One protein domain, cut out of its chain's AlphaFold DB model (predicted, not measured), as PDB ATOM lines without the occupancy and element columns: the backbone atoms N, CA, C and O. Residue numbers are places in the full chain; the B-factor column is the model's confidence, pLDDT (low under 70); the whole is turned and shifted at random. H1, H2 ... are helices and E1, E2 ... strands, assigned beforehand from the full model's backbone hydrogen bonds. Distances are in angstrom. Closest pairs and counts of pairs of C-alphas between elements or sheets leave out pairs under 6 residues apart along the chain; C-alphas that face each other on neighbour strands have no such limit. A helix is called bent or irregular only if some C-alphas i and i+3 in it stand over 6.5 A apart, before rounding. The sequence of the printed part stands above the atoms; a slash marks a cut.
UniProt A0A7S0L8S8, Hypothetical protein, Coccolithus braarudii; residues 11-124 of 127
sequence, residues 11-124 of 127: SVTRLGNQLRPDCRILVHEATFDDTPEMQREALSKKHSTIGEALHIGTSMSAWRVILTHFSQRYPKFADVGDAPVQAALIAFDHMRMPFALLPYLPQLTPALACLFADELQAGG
ATOM      1  N   SER A  11     -24.136  23.373  -7.340       94.25
ATOM      2  CA  SER A  11     -23.231  24.236  -8.106       94.25
ATOM      3  C   SER A  11     -21.759  23.832  -7.951       94.25
ATOM      4  O   SER A  11     -21.027  23.869  -8.937       94.25
ATOM      5  N   VAL A  12     -21.352  23.365  -6.762       94.06
ATOM      6  CA  VAL A  12     -19.996  22.858  -6.496       94.06
ATOM      7  C   VAL A  12     -19.758  21.583  -7.300       94.06
ATOM      8  O   VAL A  12     -18.739  21.461  -7.982       94.06
ATOM      9  N   THR A  13     -20.738  20.676  -7.300       93.81
ATOM     10  CA  THR A  13     -20.695  19.438  -8.083       93.81
ATOM     11  C   THR A  13     -20.597  19.722  -9.581       93.81
ATOM     12  O   THR A  13     -19.719  19.190 -10.263       93.81
ATOM     13  N   ARG A  14     -21.455  20.612 -10.101       93.19
ATOM     14  CA  ARG A  14     -21.445  21.015 -11.516       93.19
ATOM     15  C   ARG A  14     -20.121  21.647 -11.919       93.19
ATOM     16  O   ARG A  14     -19.589  21.281 -12.963       93.19
ATOM     17  N   LEU A  15     -19.578  22.542 -11.093       92.88
ATOM     18  CA  LEU A  15     -18.271  23.147 -11.337       92.88
ATOM     19  C   LEU A  15     -17.196  22.066 -11.465       92.88
ATOM     20  O   LEU A  15     -16.431  22.085 -12.421       92.88
ATOM     21  N   GLY A  16     -17.169  21.104 -10.541       90.81
ATOM     22  CA  GLY A  16     -16.236  19.980 -10.577       90.81
ATOM     23  C   GLY A  16     -16.283  19.164 -11.858       90.81
ATOM     24  O   GLY A  16     -15.241  18.931 -12.468       90.81
ATOM     25  N   ASN A  17     -17.494  18.788 -12.264       90.00
ATOM     26  CA  ASN A  17     -17.755  17.986 -13.459       90.00
ATOM     27  C   ASN A  17     -17.461  18.731 -14.774       90.00
ATOM     28  O   ASN A  17     -17.329  18.103 -15.819       90.00
ATOM     29  N   GLN A  18     -17.384  20.064 -14.745       91.00
ATOM     30  CA  GLN A  18     -17.072  20.887 -15.917       91.00
ATOM     31  C   GLN A  18     -15.570  21.180 -16.083       91.00
ATOM     32  O   GLN A  18     -15.166  21.688 -17.132       91.00
ATOM     33  N   LEU A  19     -14.733  20.878 -15.084       89.19
ATOM     34  CA  LEU A  19     -13.281  21.055 -15.188       89.19
ATOM     35  C   LEU A  19     -12.663  20.037 -16.157       89.19
ATOM     36  O   LEU A  19     -13.142  18.915 -16.300       89.19
ATOM     37  N   ARG A  20     -11.576  20.428 -16.839       80.00
ATOM     38  CA  ARG A  20     -10.811  19.545 -17.737       80.00
ATOM     39  C   ARG A  20      -9.311  19.614 -17.413       80.00
ATOM     40  O   ARG A  20      -8.716  20.673 -17.619       80.00
ATOM     41  N   PRO A  21      -8.683  18.506 -16.962       77.00
ATOM     42  CA  PRO A  21      -9.326  17.249 -16.538       77.00
ATOM     43  C   PRO A  21     -10.269  17.466 -15.337       77.00
ATOM     44  O   PRO A  21     -10.222  18.538 -14.730       77.00
ATOM     45  N   ASP A  22     -11.104  16.469 -15.020       78.56
ATOM     46  CA  ASP A  22     -12.048  16.491 -13.889       78.56
ATOM     47  C   ASP A  22     -11.389  16.977 -12.584       78.56
ATOM     48  O   ASP A  22     -10.160  16.973 -12.421       78.56
ATOM     49  N   CYS A  23     -12.207  17.387 -11.612       85.06
ATOM     50  CA  CYS A  23     -11.706  17.898 -10.340       85.06
ATOM     51  C   CYS A  23     -10.748  16.911  -9.646       85.06
ATOM     52  O   CYS A  23     -11.136  15.856  -9.156       85.06
ATOM     53  N   ARG A  24      -9.472  17.287  -9.522       89.69
ATOM     54  CA  ARG A  24      -8.479  16.451  -8.829       89.69
ATOM     55  C   ARG A  24      -8.521  16.594  -7.309       89.69
ATOM     56  O   ARG A  24      -8.256  15.635  -6.597       89.69
ATOM     57  N   ILE A  25      -8.791  17.795  -6.804       92.50
ATOM     58  CA  ILE A  25      -8.803  18.076  -5.365       92.50
ATOM     59  C   ILE A  25     -10.012  18.951  -5.058       92.50
ATOM     60  O   ILE A  25     -10.121  20.075  -5.564       92.50
ATOM     61  N   LEU A  26     -10.901  18.436  -4.220       94.88
ATOM     62  CA  LEU A  26     -11.942  19.190  -3.544       94.88
ATOM     63  C   LEU A  26     -11.447  19.523  -2.134       94.88
ATOM     64  O   LEU A  26     -10.997  18.638  -1.419       94.88
ATOM     65  N   VAL A  27     -11.543  20.783  -1.738       96.06
ATOM     66  CA  VAL A  27     -11.443  21.208  -0.341       96.06
ATOM     67  C   VAL A  27     -12.849  21.623   0.072       96.06
ATOM     68  O   VAL A  27     -13.398  22.551  -0.531       96.06
ATOM     69  N   HIS A  28     -13.444  20.908   1.024       96.50
ATOM     70  CA  HIS A  28     -14.833  21.107   1.427       96.50
ATOM     71  C   HIS A  28     -14.948  21.328   2.935       96.50
ATOM     72  O   HIS A  28     -14.228  20.702   3.715       96.50
ATOM     73  N   GLU A  29     -15.858  22.210   3.339       95.94
ATOM     74  CA  GLU A  29     -16.229  22.365   4.744       95.94
ATOM     75  C   GLU A  29     -16.965  21.120   5.266       95.94
ATOM     76  O   GLU A  29     -17.746  20.499   4.543       95.94
ATOM     77  N   ALA A  30     -16.688  20.739   6.505       94.06
ATOM     78  CA  ALA A  30     -17.338  19.631   7.192       94.06
ATOM     79  C   ALA A  30     -17.529  20.026   8.656       94.06
ATOM     80  O   ALA A  30     -16.918  19.467   9.563       94.06
ATOM     81  N   THR A  31     -18.322  21.075   8.869       93.56
ATOM     82  CA  THR A  31     -18.464  21.719  10.181       93.56
ATOM     83  C   THR A  31     -19.020  20.778  11.250       93.56
ATOM     84  O   THR A  31     -18.693  20.933  12.428       93.56
ATOM     85  N   PHE A  32     -19.846  19.818  10.839       92.06
ATOM     86  CA  PHE A  32     -20.638  18.954  11.706       92.06
ATOM     87  C   PHE A  32     -20.408  17.465  11.405       92.06
ATOM     88  O   PHE A  32     -20.049  17.103  10.284       92.06
ATOM     89  N   ASP A  33     -20.624  16.597  12.397       88.75
ATOM     90  CA  ASP A  33     -20.640  15.148  12.176       88.75
ATOM     91  C   ASP A  33     -21.978  14.662  11.590       88.75
ATOM     92  O   ASP A  33     -22.895  15.451  11.349       88.75
ATOM     93  N   ASP A  34     -22.070  13.361  11.312       88.38
ATOM     94  CA  ASP A  34     -23.237  12.739  10.678       88.38
ATOM     95  C   ASP A  34     -24.308  12.259  11.680       88.38
ATOM     96  O   ASP A  34     -25.228  11.526  11.303       88.38
ATOM     97  N   THR A  35     -24.231  12.654  12.959       88.94
ATOM     98  CA  THR A  35     -25.293  12.346  13.931       88.94
ATOM     99  C   THR A  35     -26.596  13.086  13.583       88.94
ATOM    100  O   THR A  35     -26.573  14.186  13.016       88.94
ATOM    101  N   PRO A  36     -27.779  12.541  13.931       90.62
ATOM    102  CA  PRO A  36     -29.063  13.205  13.678       90.62
ATOM    103  C   PRO A  36     -29.182  14.606  14.304       90.62
ATOM    104  O   PRO A  36     -29.885  15.478  13.781       90.62
ATOM    105  N   GLU A  37     -28.523  14.828  15.439       91.06
ATOM    106  CA  GLU A  37     -28.435  16.107  16.142       91.06
ATOM    107  C   GLU A  37     -27.642  17.113  15.313       91.06
ATOM    108  O   GLU A  37     -28.124  18.218  15.041       91.06
ATOM    109  N   MET A  38     -26.456  16.712  14.858       91.12
ATOM    110  CA  MET A  38     -25.568  17.559  14.072       91.12
ATOM    111  C   MET A  38     -26.095  17.822  12.664       91.12
ATOM    112  O   MET A  38     -25.947  18.934  12.161       91.12
ATOM    113  N   GLN A  39     -26.845  16.892  12.075       93.75
ATOM    114  CA  GLN A  39     -27.561  17.125  10.821       93.75
ATOM    115  C   GLN A  39     -28.571  18.282  10.938       93.75
ATOM    116  O   GLN A  39     -28.712  19.104  10.026       93.75
ATOM    117  N   ARG A  40     -29.279  18.389  12.072       95.06
ATOM    118  CA  ARG A  40     -30.206  19.507  12.335       95.06
ATOM    119  C   ARG A  40     -29.455  20.826  12.509       95.06
ATOM    120  O   ARG A  40     -29.898  21.849  11.980       95.06
ATOM    121  N   GLU A  41     -28.319  20.803  13.200       94.38
ATOM    122  CA  GLU A  41     -27.439  21.968  13.345       94.38
ATOM    123  C   GLU A  41     -26.886  22.432  11.992       94.38
ATOM    124  O   GLU A  41     -26.940  23.627  11.688       94.38
ATOM    125  N   ALA A  42     -26.445  21.500  11.147       95.56
ATOM    126  CA  ALA A  42     -25.942  21.751   9.802       95.56
ATOM    127  C   ALA A  42     -26.993  22.447   8.925       95.56
ATOM    128  O   ALA A  42     -26.712  23.470   8.295       95.56
ATOM    129  N   LEU A  43     -28.240  21.964   8.956       96.62
ATOM    130  CA  LEU A  43     -29.368  22.598   8.269       96.62
ATOM    131  C   LEU A  43     -29.656  24.010   8.797       96.62
ATOM    132  O   LEU A  43     -29.786  24.948   8.008       96.62
ATOM    133  N   SER A  44     -29.736  24.167  10.120       97.00
ATOM    134  CA  SER A  44     -30.061  25.440  10.778       97.00
ATOM    135  C   SER A  44     -29.000  26.514  10.516       97.00
ATOM    136  O   SER A  44     -29.319  27.653  10.165       97.00
ATOM    137  N   LYS A  45     -27.722  26.137  10.622       95.75
ATOM    138  CA  LYS A  45     -26.570  27.041  10.494       95.75
ATOM    139  C   LYS A  45     -26.005  27.125   9.080       95.75
ATOM    140  O   LYS A  45     -25.098  27.911   8.844       95.75
ATOM    141  N   LYS A  46     -26.591  26.387   8.135       97.00
ATOM    142  CA  LYS A  46     -26.240  26.383   6.708       97.00
ATOM    143  C   LYS A  46     -24.814  25.903   6.399       97.00
ATOM    144  O   LYS A  46     -24.221  26.366   5.429       97.00
ATOM    145  N   HIS A  47     -24.333  24.934   7.168       96.56
ATOM    146  CA  HIS A  47     -23.049  24.253   6.964       96.56
ATOM    147  C   HIS A  47     -23.253  22.793   6.573       96.56
ATOM    148  O   HIS A  47     -24.375  22.306   6.672       96.56
ATOM    149  N   SER A  48     -22.211  22.078   6.171       96.44
ATOM    150  CA  SER A  48     -22.282  20.661   5.796       96.44
ATOM    151  C   SER A  48     -21.861  19.731   6.929       96.44
ATOM    152  O   SER A  48     -21.049  20.092   7.787       96.44
ATOM    153  N   THR A  49     -22.375  18.502   6.890       94.06
ATOM    154  CA  THR A  49     -21.768  17.390   7.631       94.06
ATOM    155  C   THR A  49     -20.611  16.751   6.856       94.06
ATOM    156  O   THR A  49     -20.399  17.030   5.670       94.06
ATOM    157  N   ILE A  50     -19.855  15.871   7.516       92.00
ATOM    158  CA  ILE A  50     -18.787  15.075   6.894       92.00
ATOM    159  C   ILE A  50     -19.327  14.231   5.733       92.00
ATOM    160  O   ILE A  50     -18.830  14.345   4.608       92.00
ATOM    161  N   GLY A  51     -20.355  13.414   5.966       91.50
ATOM    162  CA  GLY A  51     -20.946  12.536   4.961       91.50
ATOM    163  C   GLY A  51     -21.514  13.311   3.776       91.50
ATOM    164  O   GLY A  51     -21.365  12.908   2.622       91.50
ATOM    165  N   GLU A  52     -22.078  14.484   4.036       95.19
ATOM    166  CA  GLU A  52     -22.547  15.406   3.012       95.19
ATOM    167  C   GLU A  52     -21.417  15.983   2.143       95.19
ATOM    168  O   GLU A  52     -21.522  16.005   0.912       95.19
ATOM    169  N   ALA A  53     -20.311  16.413   2.755       94.56
ATOM    170  CA  ALA A  53     -19.129  16.887   2.037       94.56
ATOM    171  C   ALA A  53     -18.496  15.774   1.178       94.56
ATOM    172  O   ALA A  53     -18.122  15.995   0.019       94.56
ATOM    173  N   LEU A  54     -18.427  14.553   1.716       92.88
ATOM    174  CA  LEU A  54     -17.944  13.365   1.006       92.88
ATOM    175  C   LEU A  54     -18.864  12.967  -0.152       92.88
ATOM    176  O   LEU A  54     -18.379  12.560  -1.215       92.88
ATOM    177  N   HIS A  55     -20.179  13.130   0.015       93.38
ATOM    178  CA  HIS A  55     -21.144  12.921  -1.056       93.38
ATOM    179  C   HIS A  55     -20.885  13.878  -2.225       93.38
ATOM    180  O   HIS A  55     -20.751  13.416  -3.356       93.38
ATOM    181  N   ILE A  56     -20.701  15.179  -1.961       94.81
ATOM    182  CA  ILE A  56     -20.347  16.164  -3.000       94.81
ATOM    183  C   ILE A  56     -19.059  15.762  -3.728       94.81
ATOM    184  O   ILE A  56     -19.025  15.757  -4.960       94.81
ATOM    185  N   GLY A  57     -18.022  15.372  -2.981       93.06
ATOM    186  CA  GLY A  57     -16.762  14.893  -3.551       93.06
ATOM    187  C   GLY A  57     -16.934  13.681  -4.466       93.06
ATOM    188  O   GLY A  57     -16.377  13.653  -5.564       93.06
ATOM    189  N   THR A  58     -17.760  12.720  -4.056       91.25
ATOM    190  CA  THR A  58     -18.080  11.528  -4.852       91.25
ATOM    191  C   THR A  58     -18.862  11.896  -6.116       91.25
ATOM    192  O   THR A  58     -18.509  11.457  -7.207       91.25
ATOM    193  N   SER A  59     -19.882  12.751  -6.005       92.06
ATOM    194  CA  SER A  59     -20.723  13.172  -7.135       92.06
ATOM    195  C   SER A  59     -19.980  13.981  -8.200       92.06
ATOM    196  O   SER A  59     -20.443  14.058  -9.339       92.06
ATOM    197  N   MET A  60     -18.857  14.608  -7.838       91.50
ATOM    198  CA  MET A  60     -17.999  15.347  -8.770       91.50
ATOM    199  C   MET A  60     -16.744  14.574  -9.202       91.50
ATOM    200  O   MET A  60     -15.823  15.173  -9.763       91.50
ATOM    201  N   SER A  61     -16.673  13.276  -8.877       89.00
ATOM    202  CA  SER A  61     -15.525  12.399  -9.146       89.00
ATOM    203  C   SER A  61     -14.192  12.969  -8.646       89.00
ATOM    204  O   SER A  61     -13.154  12.833  -9.298       89.00
ATOM    205  N   ALA A  62     -14.206  13.638  -7.487       91.81
ATOM    206  CA  ALA A  62     -13.009  14.248  -6.932       91.81
ATOM    207  C   ALA A  62     -11.956  13.180  -6.611       91.81
ATOM    208  O   ALA A  62     -12.209  12.265  -5.829       91.81
ATOM    209  N   TRP A  63     -10.740  13.317  -7.153       90.62
ATOM    210  CA  TRP A  63      -9.667  12.363  -6.833       90.62
ATOM    211  C   TRP A  63      -9.270  12.408  -5.349       90.62
ATOM    212  O   TRP A  63      -8.927  11.372  -4.777       90.62
ATOM    213  N   ARG A  64      -9.315  13.585  -4.714       91.69
ATOM    214  CA  ARG A  64      -9.125  13.777  -3.268       91.69
ATOM    215  C   ARG A  64     -10.136  14.766  -2.706       91.69
ATOM    216  O   ARG A  64     -10.419  15.775  -3.349       91.69
ATOM    217  N   VAL A  65     -10.616  14.491  -1.496       93.50
ATOM    218  CA  VAL A  65     -11.487  15.373  -0.715       93.50
ATOM    219  C   VAL A  65     -10.761  15.732   0.572       93.50
ATOM    220  O   VAL A  65     -10.483  14.866   1.391       93.50
ATOM    221  N   ILE A  66     -10.424  17.003   0.732       93.81
ATOM    222  CA  ILE A  66      -9.805  17.545   1.934       93.81
ATOM    223  C   ILE A  66     -10.914  18.200   2.748       93.81
ATOM    224  O   ILE A  66     -11.488  19.202   2.320       93.81
ATOM    225  N   LEU A  67     -11.215  17.617   3.899       93.44
ATOM    226  CA  LEU A  67     -12.199  18.113   4.845       93.44
ATOM    227  C   LEU A  67     -11.545  19.155   5.754       93.44
ATOM    228  O   LEU A  67     -10.430  18.957   6.246       93.44
ATOM    229  N   THR A  68     -12.218  20.282   5.942       94.19
ATOM    230  CA  THR A  68     -11.746  21.393   6.773       94.19
ATOM    231  C   THR A  68     -12.926  22.131   7.408       94.19
ATOM    232  O   THR A  68     -14.069  21.707   7.261       94.19
ATOM    233  N   HIS A  69     -12.656  23.249   8.087       93.56
ATOM    234  CA  HIS A  69     -13.669  24.084   8.735       93.56
ATOM    235  C   HIS A  69     -14.500  23.304   9.771       93.56
ATOM    236  O   HIS A  69     -15.718  23.416   9.837       93.56
ATOM    237  N   PHE A  70     -13.834  22.480  10.583       90.44
ATOM    238  CA  PHE A  70     -14.483  21.740  11.665       90.44
ATOM    239  C   PHE A  70     -14.933  22.695  12.776       90.44
ATOM    240  O   PHE A  70     -14.189  23.602  13.168       90.44
ATOM    241  N   SER A  71     -16.130  22.481  13.327       83.75
ATOM    242  CA  SER A  71     -16.552  23.201  14.529       83.75
ATOM    243  C   SER A  71     -15.612  22.861  15.686       83.75
ATOM    244  O   SER A  71     -15.492  21.709  16.082       83.75
ATOM    245  N   GLN A  72     -15.004  23.882  16.293       71.88
ATOM    246  CA  GLN A  72     -14.076  23.729  17.426       71.88
ATOM    247  C   GLN A  72     -14.710  23.115  18.683       71.88
ATOM    248  O   GLN A  72     -14.004  22.774  19.623       71.88
ATOM    249  N   ARG A  73     -16.045  23.040  18.719       72.06
ATOM    250  CA  ARG A  73     -16.828  22.535  19.852       72.06
ATOM    251  C   ARG A  73     -16.997  21.013  19.840       72.06
ATOM    252  O   ARG A  73     -17.549  20.485  20.790       72.06
ATOM    253  N   TYR A  74     -16.562  20.342  18.775       66.31
ATOM    254  CA  TYR A  74     -16.621  18.887  18.626       66.31
ATOM    255  C   TYR A  74     -15.210  18.354  18.337       66.31
ATOM    256  O   TYR A  74     -14.350  19.143  17.919       66.31
ATOM    257  N   PRO A  75     -14.936  17.055  18.560       61.84
ATOM    258  CA  PRO A  75     -13.645  16.453  18.242       61.84
ATOM    259  C   PRO A  75     -13.195  16.809  16.831       61.84
ATOM    260  O   PRO A  75     -13.947  16.675  15.865       61.84
ATOM    261  N   LYS A  76     -11.948  17.268  16.704       58.44
ATOM    262  CA  LYS A  76     -11.384  17.674  15.408       58.44
ATOM    263  C   LYS A  76     -11.178  16.487  14.475       58.44
ATOM    264  O   LYS A  76     -11.121  16.663  13.259       58.44
ATOM    265  N   PHE A  77     -11.030  15.292  15.042       63.53
ATOM    266  CA  PHE A  77     -10.900  14.078  14.264       63.53
ATOM    267  C   PHE A  77     -12.285  13.522  13.933       63.53
ATOM    268  O   PHE A  77     -12.958  12.926  14.763       63.53
ATOM    269  N   ALA A  78     -12.694  13.736  12.691       64.44
ATOM    270  CA  ALA A  78     -13.811  13.044  12.077       64.44
ATOM    271  C   ALA A  78     -13.440  11.568  11.879       64.44
ATOM    272  O   ALA A  78     -12.505  11.285  11.128       64.44
ATOM    273  N   ASP A  79     -14.155  10.624  12.495       63.19
ATOM    274  CA  ASP A  79     -14.048   9.235  12.048       63.19
ATOM    275  C   ASP A  79     -14.638   9.145  10.638       63.19
ATOM    276  O   ASP A  79     -15.848   9.206  10.428       63.19
ATOM    277  N   VAL A  80     -13.753   9.065   9.647       64.50
ATOM    278  CA  VAL A  80     -14.139   8.930   8.240       64.50
ATOM    279  C   VAL A  80     -14.537   7.484   7.905       64.50
ATOM    280  O   VAL A  80     -14.941   7.225   6.773       64.50
ATOM    281  N   GLY A  81     -14.457   6.563   8.878       59.09
ATOM    282  CA  GLY A  81     -14.997   5.204   8.855       59.09
ATOM    283  C   GLY A  81     -14.630   4.368   7.625       59.09
ATOM    284  O   GLY A  81     -13.622   4.592   6.956       59.09
ATOM    285  N   ASP A  82     -15.517   3.425   7.294       52.78
ATOM    286  CA  ASP A  82     -15.549   2.678   6.027       52.78
ATOM    287  C   ASP A  82     -16.189   3.498   4.888       52.78
ATOM    288  O   ASP A  82     -16.730   2.932   3.929       52.78
ATOM    289  N   ALA A  83     -16.194   4.838   4.981       52.75
ATOM    290  CA  ALA A  83     -16.761   5.660   3.923       52.75
ATOM    291  C   ALA A  83     -16.132   5.239   2.582       52.75
ATOM    292  O   ALA A  83     -14.928   4.971   2.525       52.75
ATOM    293  N   PRO A  84     -16.902   5.209   1.478       50.97
ATOM    294  CA  PRO A  84     -16.445   4.723   0.167       50.97
ATOM    295  C   PRO A  84     -15.245   5.494  -0.419       50.97
ATOM    296  O   PRO A  84     -14.806   5.253  -1.544       50.97
ATOM    297  N   VAL A  85     -14.698   6.443   0.328       51.81
ATOM    298  CA  VAL A  85     -13.777   7.460  -0.114       51.81
ATOM    299  C   VAL A  85     -12.381   7.113   0.402       51.81
ATOM    300  O   VAL A  85     -11.857   7.743   1.315       51.81
ATOM    301  N   GLN A  86     -11.689   6.229  -0.324       59.81
ATOM    302  CA  GLN A  86     -10.214   6.089  -0.315       59.81
ATOM    303  C   GLN A  86      -9.469   7.398  -0.701       59.81
ATOM    304  O   GLN A  86      -8.281   7.404  -1.022       59.81
ATOM    305  N   ALA A  87     -10.182   8.521  -0.730       69.38
ATOM    306  CA  ALA A  87      -9.783   9.830  -1.202       69.38
ATOM    307  C   ALA A  87      -9.960  10.929  -0.134       69.38
ATOM    308  O   ALA A  87      -9.547  12.061  -0.396       69.38
ATOM    309  N   ALA A  88     -10.544  10.625   1.033       87.12
ATOM    310  CA  ALA A  88     -10.798  11.602   2.086       87.12
ATOM    311  C   ALA A  88      -9.544  11.869   2.929       87.12
ATOM    312  O   ALA A  88      -8.805  10.947   3.272       87.12
ATOM    313  N   LEU A  89      -9.308  13.140   3.249       89.56
ATOM    314  CA  LEU A  89      -8.185  13.639   4.037       89.56
ATOM    315  C   LEU A  89      -8.696  14.687   5.026       89.56
ATOM    316  O   LEU A  89      -9.478  15.553   4.645       89.56
ATOM    317  N   ILE A  90      -8.221  14.644   6.267       88.00
ATOM    318  CA  ILE A  90      -8.556  15.630   7.304       88.00
ATOM    319  C   ILE A  90      -7.456  16.691   7.334       88.00
ATOM    320  O   ILE A  90      -6.271  16.358   7.424       88.00
ATOM    321  N   ALA A  91      -7.836  17.964   7.229       90.81
ATOM    322  CA  ALA A  91      -6.908  19.075   7.380       90.81
ATOM    323  C   ALA A  91      -6.697  19.424   8.859       90.81
ATOM    324  O   ALA A  91      -7.645  19.477   9.635       90.81
ATOM    325  N   PHE A  92      -5.457  19.756   9.215       87.81
ATOM    326  CA  PHE A  92      -5.102  20.287  10.530       87.81
ATOM    327  C   PHE A  92      -4.485  21.674  10.396       87.81
ATOM    328  O   PHE A  92      -3.914  22.022   9.355       87.81
ATOM    329  N   ASP A  93      -4.546  22.448  11.475       88.56
ATOM    330  CA  ASP A  93      -3.882  23.743  11.542       88.56
ATOM    331  C   ASP A  93      -2.387  23.580  11.248       88.56
ATOM    332  O   ASP A  93      -1.720  22.669  11.740       88.56
ATOM    333  N   HIS A  94      -1.862  24.459  10.393       90.81
ATOM    334  CA  HIS A  94      -0.480  24.427   9.899       90.81
ATOM    335  C   HIS A  94      -0.068  23.185   9.090       90.81
ATOM    336  O   HIS A  94       1.105  23.083   8.712       90.81
ATOM    337  N   MET A  95      -0.993  22.281   8.753       90.31
ATOM    338  CA  MET A  95      -0.694  21.131   7.902       90.31
ATOM    339  C   MET A  95      -0.133  21.590   6.550       90.31
ATOM    340  O   MET A  95      -0.699  22.440   5.860       90.31
ATOM    341  N   ARG A  96       0.993  21.000   6.145       91.62
ATOM    342  CA  ARG A  96       1.589  21.197   4.819       91.62
ATOM    343  C   ARG A  96       1.595  19.878   4.084       91.62
ATOM    344  O   ARG A  96       2.130  18.891   4.575       91.62
ATOM    345  N   MET A  97       1.033  19.888   2.886       87.88
ATOM    346  CA  MET A  97       0.810  18.671   2.128       87.88
ATOM    347  C   MET A  97       1.359  18.805   0.709       87.88
ATOM    348  O   MET A  97       0.692  19.357  -0.170       87.88
ATOM    349  N   PRO A  98       2.576  18.296   0.452       91.31
ATOM    350  CA  PRO A  98       3.079  18.161  -0.905       91.31
ATOM    351  C   PRO A  98       2.132  17.288  -1.733       91.31
ATOM    352  O   PRO A  98       1.766  16.190  -1.316       91.31
ATOM    353  N   PHE A  99       1.778  17.728  -2.941       89.75
ATOM    354  CA  PHE A  99       0.870  16.966  -3.809       89.75
ATOM    355  C   PHE A  99       1.400  15.576  -4.181       89.75
ATOM    356  O   PHE A  99       0.606  14.675  -4.436       89.75
ATOM    357  N   ALA A 100       2.720  15.376  -4.147       91.94
ATOM    358  CA  ALA A 100       3.345  14.068  -4.332       91.94
ATOM    359  C   ALA A 100       2.930  13.036  -3.265       91.94
ATOM    360  O   ALA A 100       2.987  11.841  -3.531       91.94
ATOM    361  N   LEU A 101       2.492  13.482  -2.079       90.12
ATOM    362  CA  LEU A 101       2.062  12.594  -0.997       90.12
ATOM    363  C   LEU A 101       0.575  12.232  -1.062       90.12
ATOM    364  O   LEU A 101       0.185  11.218  -0.492       90.12
ATOM    365  N   LEU A 102      -0.251  12.991  -1.793       88.56
ATOM    366  CA  LEU A 102      -1.698  12.754  -1.915       88.56
ATOM    367  C   LEU A 102      -2.098  11.298  -2.233       88.56
ATOM    368  O   LEU A 102      -3.103  10.845  -1.678       88.56
ATOM    369  N   PRO A 103      -1.366  10.530  -3.069       88.62
ATOM    370  CA  PRO A 103      -1.669   9.117  -3.296       88.62
ATOM    371  C   PRO A 103      -1.614   8.256  -2.024       88.62
ATOM    372  O   PRO A 103      -2.389   7.313  -1.904       88.62
ATOM    373  N   TYR A 104      -0.735   8.600  -1.083       86.94
ATOM    374  CA  TYR A 104      -0.389   7.785   0.084       86.94
ATOM    375  C   TYR A 104      -1.118   8.204   1.360       86.94
ATOM    376  O   TYR A 104      -1.331   7.377   2.236       86.94
ATOM    377  N   LEU A 105      -1.525   9.469   1.477       84.44
ATOM    378  CA  LEU A 105      -2.106  10.001   2.715       84.44
ATOM    379  C   LEU A 105      -3.368   9.290   3.225       84.44
ATOM    380  O   LEU A 105      -3.466   9.149   4.439       84.44
ATOM    381  N   PRO A 106      -4.281   8.770   2.379       83.38
ATOM    382  CA  PRO A 106      -5.405   7.973   2.877       83.38
ATOM    383  C   PRO A 106      -4.964   6.726   3.664       83.38
ATOM    384  O   PRO A 106      -5.678   6.257   4.540       83.38
ATOM    385  N   GLN A 107      -3.759   6.204   3.398       83.19
ATOM    386  CA  GLN A 107      -3.193   5.059   4.122       83.19
ATOM    387  C   GLN A 107      -2.733   5.434   5.539       83.19
ATOM    388  O   GLN A 107      -2.513   4.553   6.364       83.19
ATOM    389  N   LEU A 108      -2.578   6.730   5.832       81.19
ATOM    390  CA  LEU A 108      -2.202   7.222   7.156       81.19
ATOM    391  C   LEU A 108      -3.411   7.451   8.063       81.19
ATOM    392  O   LEU A 108      -3.223   7.620   9.264       81.19
ATOM    393  N   THR A 109      -4.636   7.437   7.529       78.38
ATOM    394  CA  THR A 109      -5.858   7.693   8.305       78.38
ATOM    395  C   THR A 109      -5.974   6.812   9.558       78.38
ATOM    396  O   THR A 109      -6.226   7.378  10.619       78.38
ATOM    397  N   PRO A 110      -5.688   5.491   9.527       78.75
ATOM    398  CA  PRO A 110      -5.718   4.672  10.745       78.75
ATOM    399  C   PRO A 110      -4.688   5.107  11.796       78.75
ATOM    400  O   PRO A 110      -4.965   5.094  12.993       78.75
ATOM    401  N   ALA A 111      -3.494   5.523  11.357       82.94
ATOM    402  CA  ALA A 111      -2.455   6.011  12.259       82.94
ATOM    403  C   ALA A 111      -2.842   7.359  12.883       82.94
ATOM    404  O   ALA A 111      -2.591   7.581  14.064       82.94
ATOM    405  N   LEU A 112      -3.491   8.237  12.111       79.44
ATOM    406  CA  LEU A 112      -4.029   9.493  12.627       79.44
ATOM    407  C   LEU A 112      -5.172   9.241  13.619       79.44
ATOM    408  O   LEU A 112      -5.171   9.843  14.684       79.44
ATOM    409  N   ALA A 113      -6.081   8.306  13.332       77.38
ATOM    410  CA  ALA A 113      -7.152   7.937  14.258       77.38
ATOM    411  C   ALA A 113      -6.597   7.433  15.599       77.38
ATOM    412  O   ALA A 113      -7.095   7.805  16.655       77.38
ATOM    413  N   CYS A 114      -5.517   6.645  15.567       80.38
ATOM    414  CA  CYS A 114      -4.820   6.209  16.776       80.38
ATOM    415  C   CYS A 114      -4.164   7.379  17.529       80.38
ATOM    416  O   CYS A 114      -4.250   7.435  18.752       80.38
ATOM    417  N   LEU A 115      -3.541   8.320  16.813       82.75
ATOM    418  CA  LEU A 115      -2.908   9.499  17.413       82.75
ATOM    419  C   LEU A 115      -3.922  10.420  18.110       82.75
ATOM    420  O   LEU A 115      -3.590  11.022  19.126       82.75
ATOM    421  N   PHE A 116      -5.139  10.518  17.572       77.12
ATOM    422  CA  PHE A 116      -6.216  11.370  18.087       77.12
ATOM    423  C   PHE A 116      -7.294  10.591  18.859       77.12
ATOM    424  O   PHE A 116      -8.392  11.106  19.069       77.12
ATOM    425  N   ALA A 117      -7.000   9.363  19.298       76.31
ATOM    426  CA  ALA A 117      -7.965   8.501  19.981       76.31
ATOM    427  C   ALA A 117      -8.545   9.140  21.256       76.31
ATOM    428  O   ALA A 117      -9.744   9.030  21.503       76.31
ATOM    429  N   ASP A 118      -7.725   9.863  22.018       73.06
ATOM    430  CA  ASP A 118      -8.168  10.542  23.242       73.06
ATOM    431  C   ASP A 118      -9.132  11.706  22.931       73.06
ATOM    432  O   ASP A 118     -10.111  11.919  23.644       73.06
ATOM    433  N   GLU A 119      -8.911  12.435  21.828       68.62
ATOM    434  CA  GLU A 119      -9.808  13.512  21.376       68.62
ATOM    435  C   GLU A 119     -11.138  12.961  20.844       68.62
ATOM    436  O   GLU A 119     -12.189  13.567  21.055       68.62
ATOM    437  N   LEU A 120     -11.100  11.797  20.189       63.12
ATOM    438  CA  LEU A 120     -12.287  11.065  19.747       63.12
ATOM    439  C   LEU A 120     -13.150  10.597  20.924       63.12
ATOM    440  O   LEU A 120     -14.375  10.663  20.847       63.12
ATOM    441  N   GLN A 121     -12.523  10.141  22.012       59.34
ATOM    442  CA  GLN A 121     -13.227   9.699  23.218       59.34
ATOM    443  C   GLN A 121     -13.834  10.875  23.992       59.34
ATOM    444  O   GLN A 121     -14.986  10.795  24.414       59.34
ATOM    445  N   ALA A 122     -13.109  11.991  24.107       54.31
ATOM    446  CA  ALA A 122     -13.555  13.161  24.864       54.31
ATOM    447  C   ALA A 122     -14.845  13.809  24.323       54.31
ATOM    448  O   ALA A 122     -15.619  14.358  25.099       54.31
ATOM    449  N   GLY A 123     -15.122  13.735  23.014       50.44
ATOM    450  CA  GLY A 123     -16.379  14.264  22.461       50.44
ATOM    451  C   GLY A 123     -17.580  13.328  22.537       50.44
ATOM    452  O   GLY A 123     -18.688  13.768  22.242       50.44
ATOM    453  N   GLY A 124     -17.384  12.063  22.916       45.25
ATOM    454  CA  GLY A 124     -18.478  11.117  23.143       45.25
ATOM    455  C   GLY A 124     -19.094  11.214  24.542       45.25
ATOM    456  O   GLY A 124     -20.198  10.719  24.745       45.25
TER     457      GLY A 124
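AT A GLANCE: This is residues 11 to 124 of the 127 residues of the protein "Hypothetical protein" of Coccolithus braarudii (UniProt A0A7S0L8S8). A small parallel sheet of three strands, E1, E2 and E3, has helix H3 packed over one face, with H1 packed on H3 near the strands' first residues and H4 beside the edge strand E3. H2 and H5 lie off the sheet, beyond the strands' last residues and apart from each other, and long loops join E2 to E3 and E3 to H4. The printed part has 114 residues, with five named helices and three named strands in the order H1 E1 H2 H3 E2 E3 H4 H5; the sheet order is E1 E2 E3, and the class is mixed, helices and strands. The whole is compact, with a radius of gyration of the C-alphas of 14.1 A and spans of 43 by 34 by 26 A.

HOW THE PARTS SIT: Start at H1, residues 11 to 18, and look ahead to H3, residues 50 to 59: they touch, closest at the C-alphas of Thr 13 and Ile 56, 6.1 A apart, and run the same way at a shallow tilt of 32 degrees, only just short of steep. H1 only grazes the sheet, with its residues 12 to 16. Go on to E1, residues 25 to 29, and its parallel neighbour E2, residues 64 to 68, where N 26 and O 64 are 2.8 A apart, within hydrogen-bond range. With H2, residues 36 to 45, and H3 between them, E1 and E2 form a strand-helix-strand unit, two parallel neighbours joined through helices, with a right-handed crossover. H2 is not on the sheet and is apart from H3. H3 is on the sheet at a height of 8.9 A, making two layers, a helix on one face of a sheet; it lies over E2, and the C-alphas of Gly 57 and Val 65, their closest, are 6.0 A apart. H3 runs along the strands, but only just, at 29 degrees to E2 on the local plane. E3, residues 88 to 90, is parallel to E2, with N 67 and O 89 at 2.8 A. H4, residues 105 to 115, only grazes the sheet; its closest C-alpha pair with E3 is Leu 89 and Pro 106, 6.4 A. H4 and H5, residues 117 to 122, meet only through their link. H1, H2, H3 and H5 have every O i to N i+4 pair within hydrogen-bond range; H4 has 4 of 7.

IN THESE COORDINATES: Find C-alpha 11 at (-23.231, 24.236, -8.106), where H1 begins. E1 is 13.3 A long, H2 14.4 A, H3 14.3 A, E2 12.9 A and H4 14.7 A. H4 is irregular: C-alphas 107 and 110 are 7.1 A apart. H5 ends at C-alpha 122, (-13.555, 13.161, 24.864).

THE WHOLE: The C-alphas farthest apart, those of Arg 20 and Ala 122, are 43.2 A apart. The printed part has no cut. Look for the long links at residues 69 to 87 and 91 to 104. In the B-factor column the model's confidence is under 70 at residues 74 to 87 and 119 to 124.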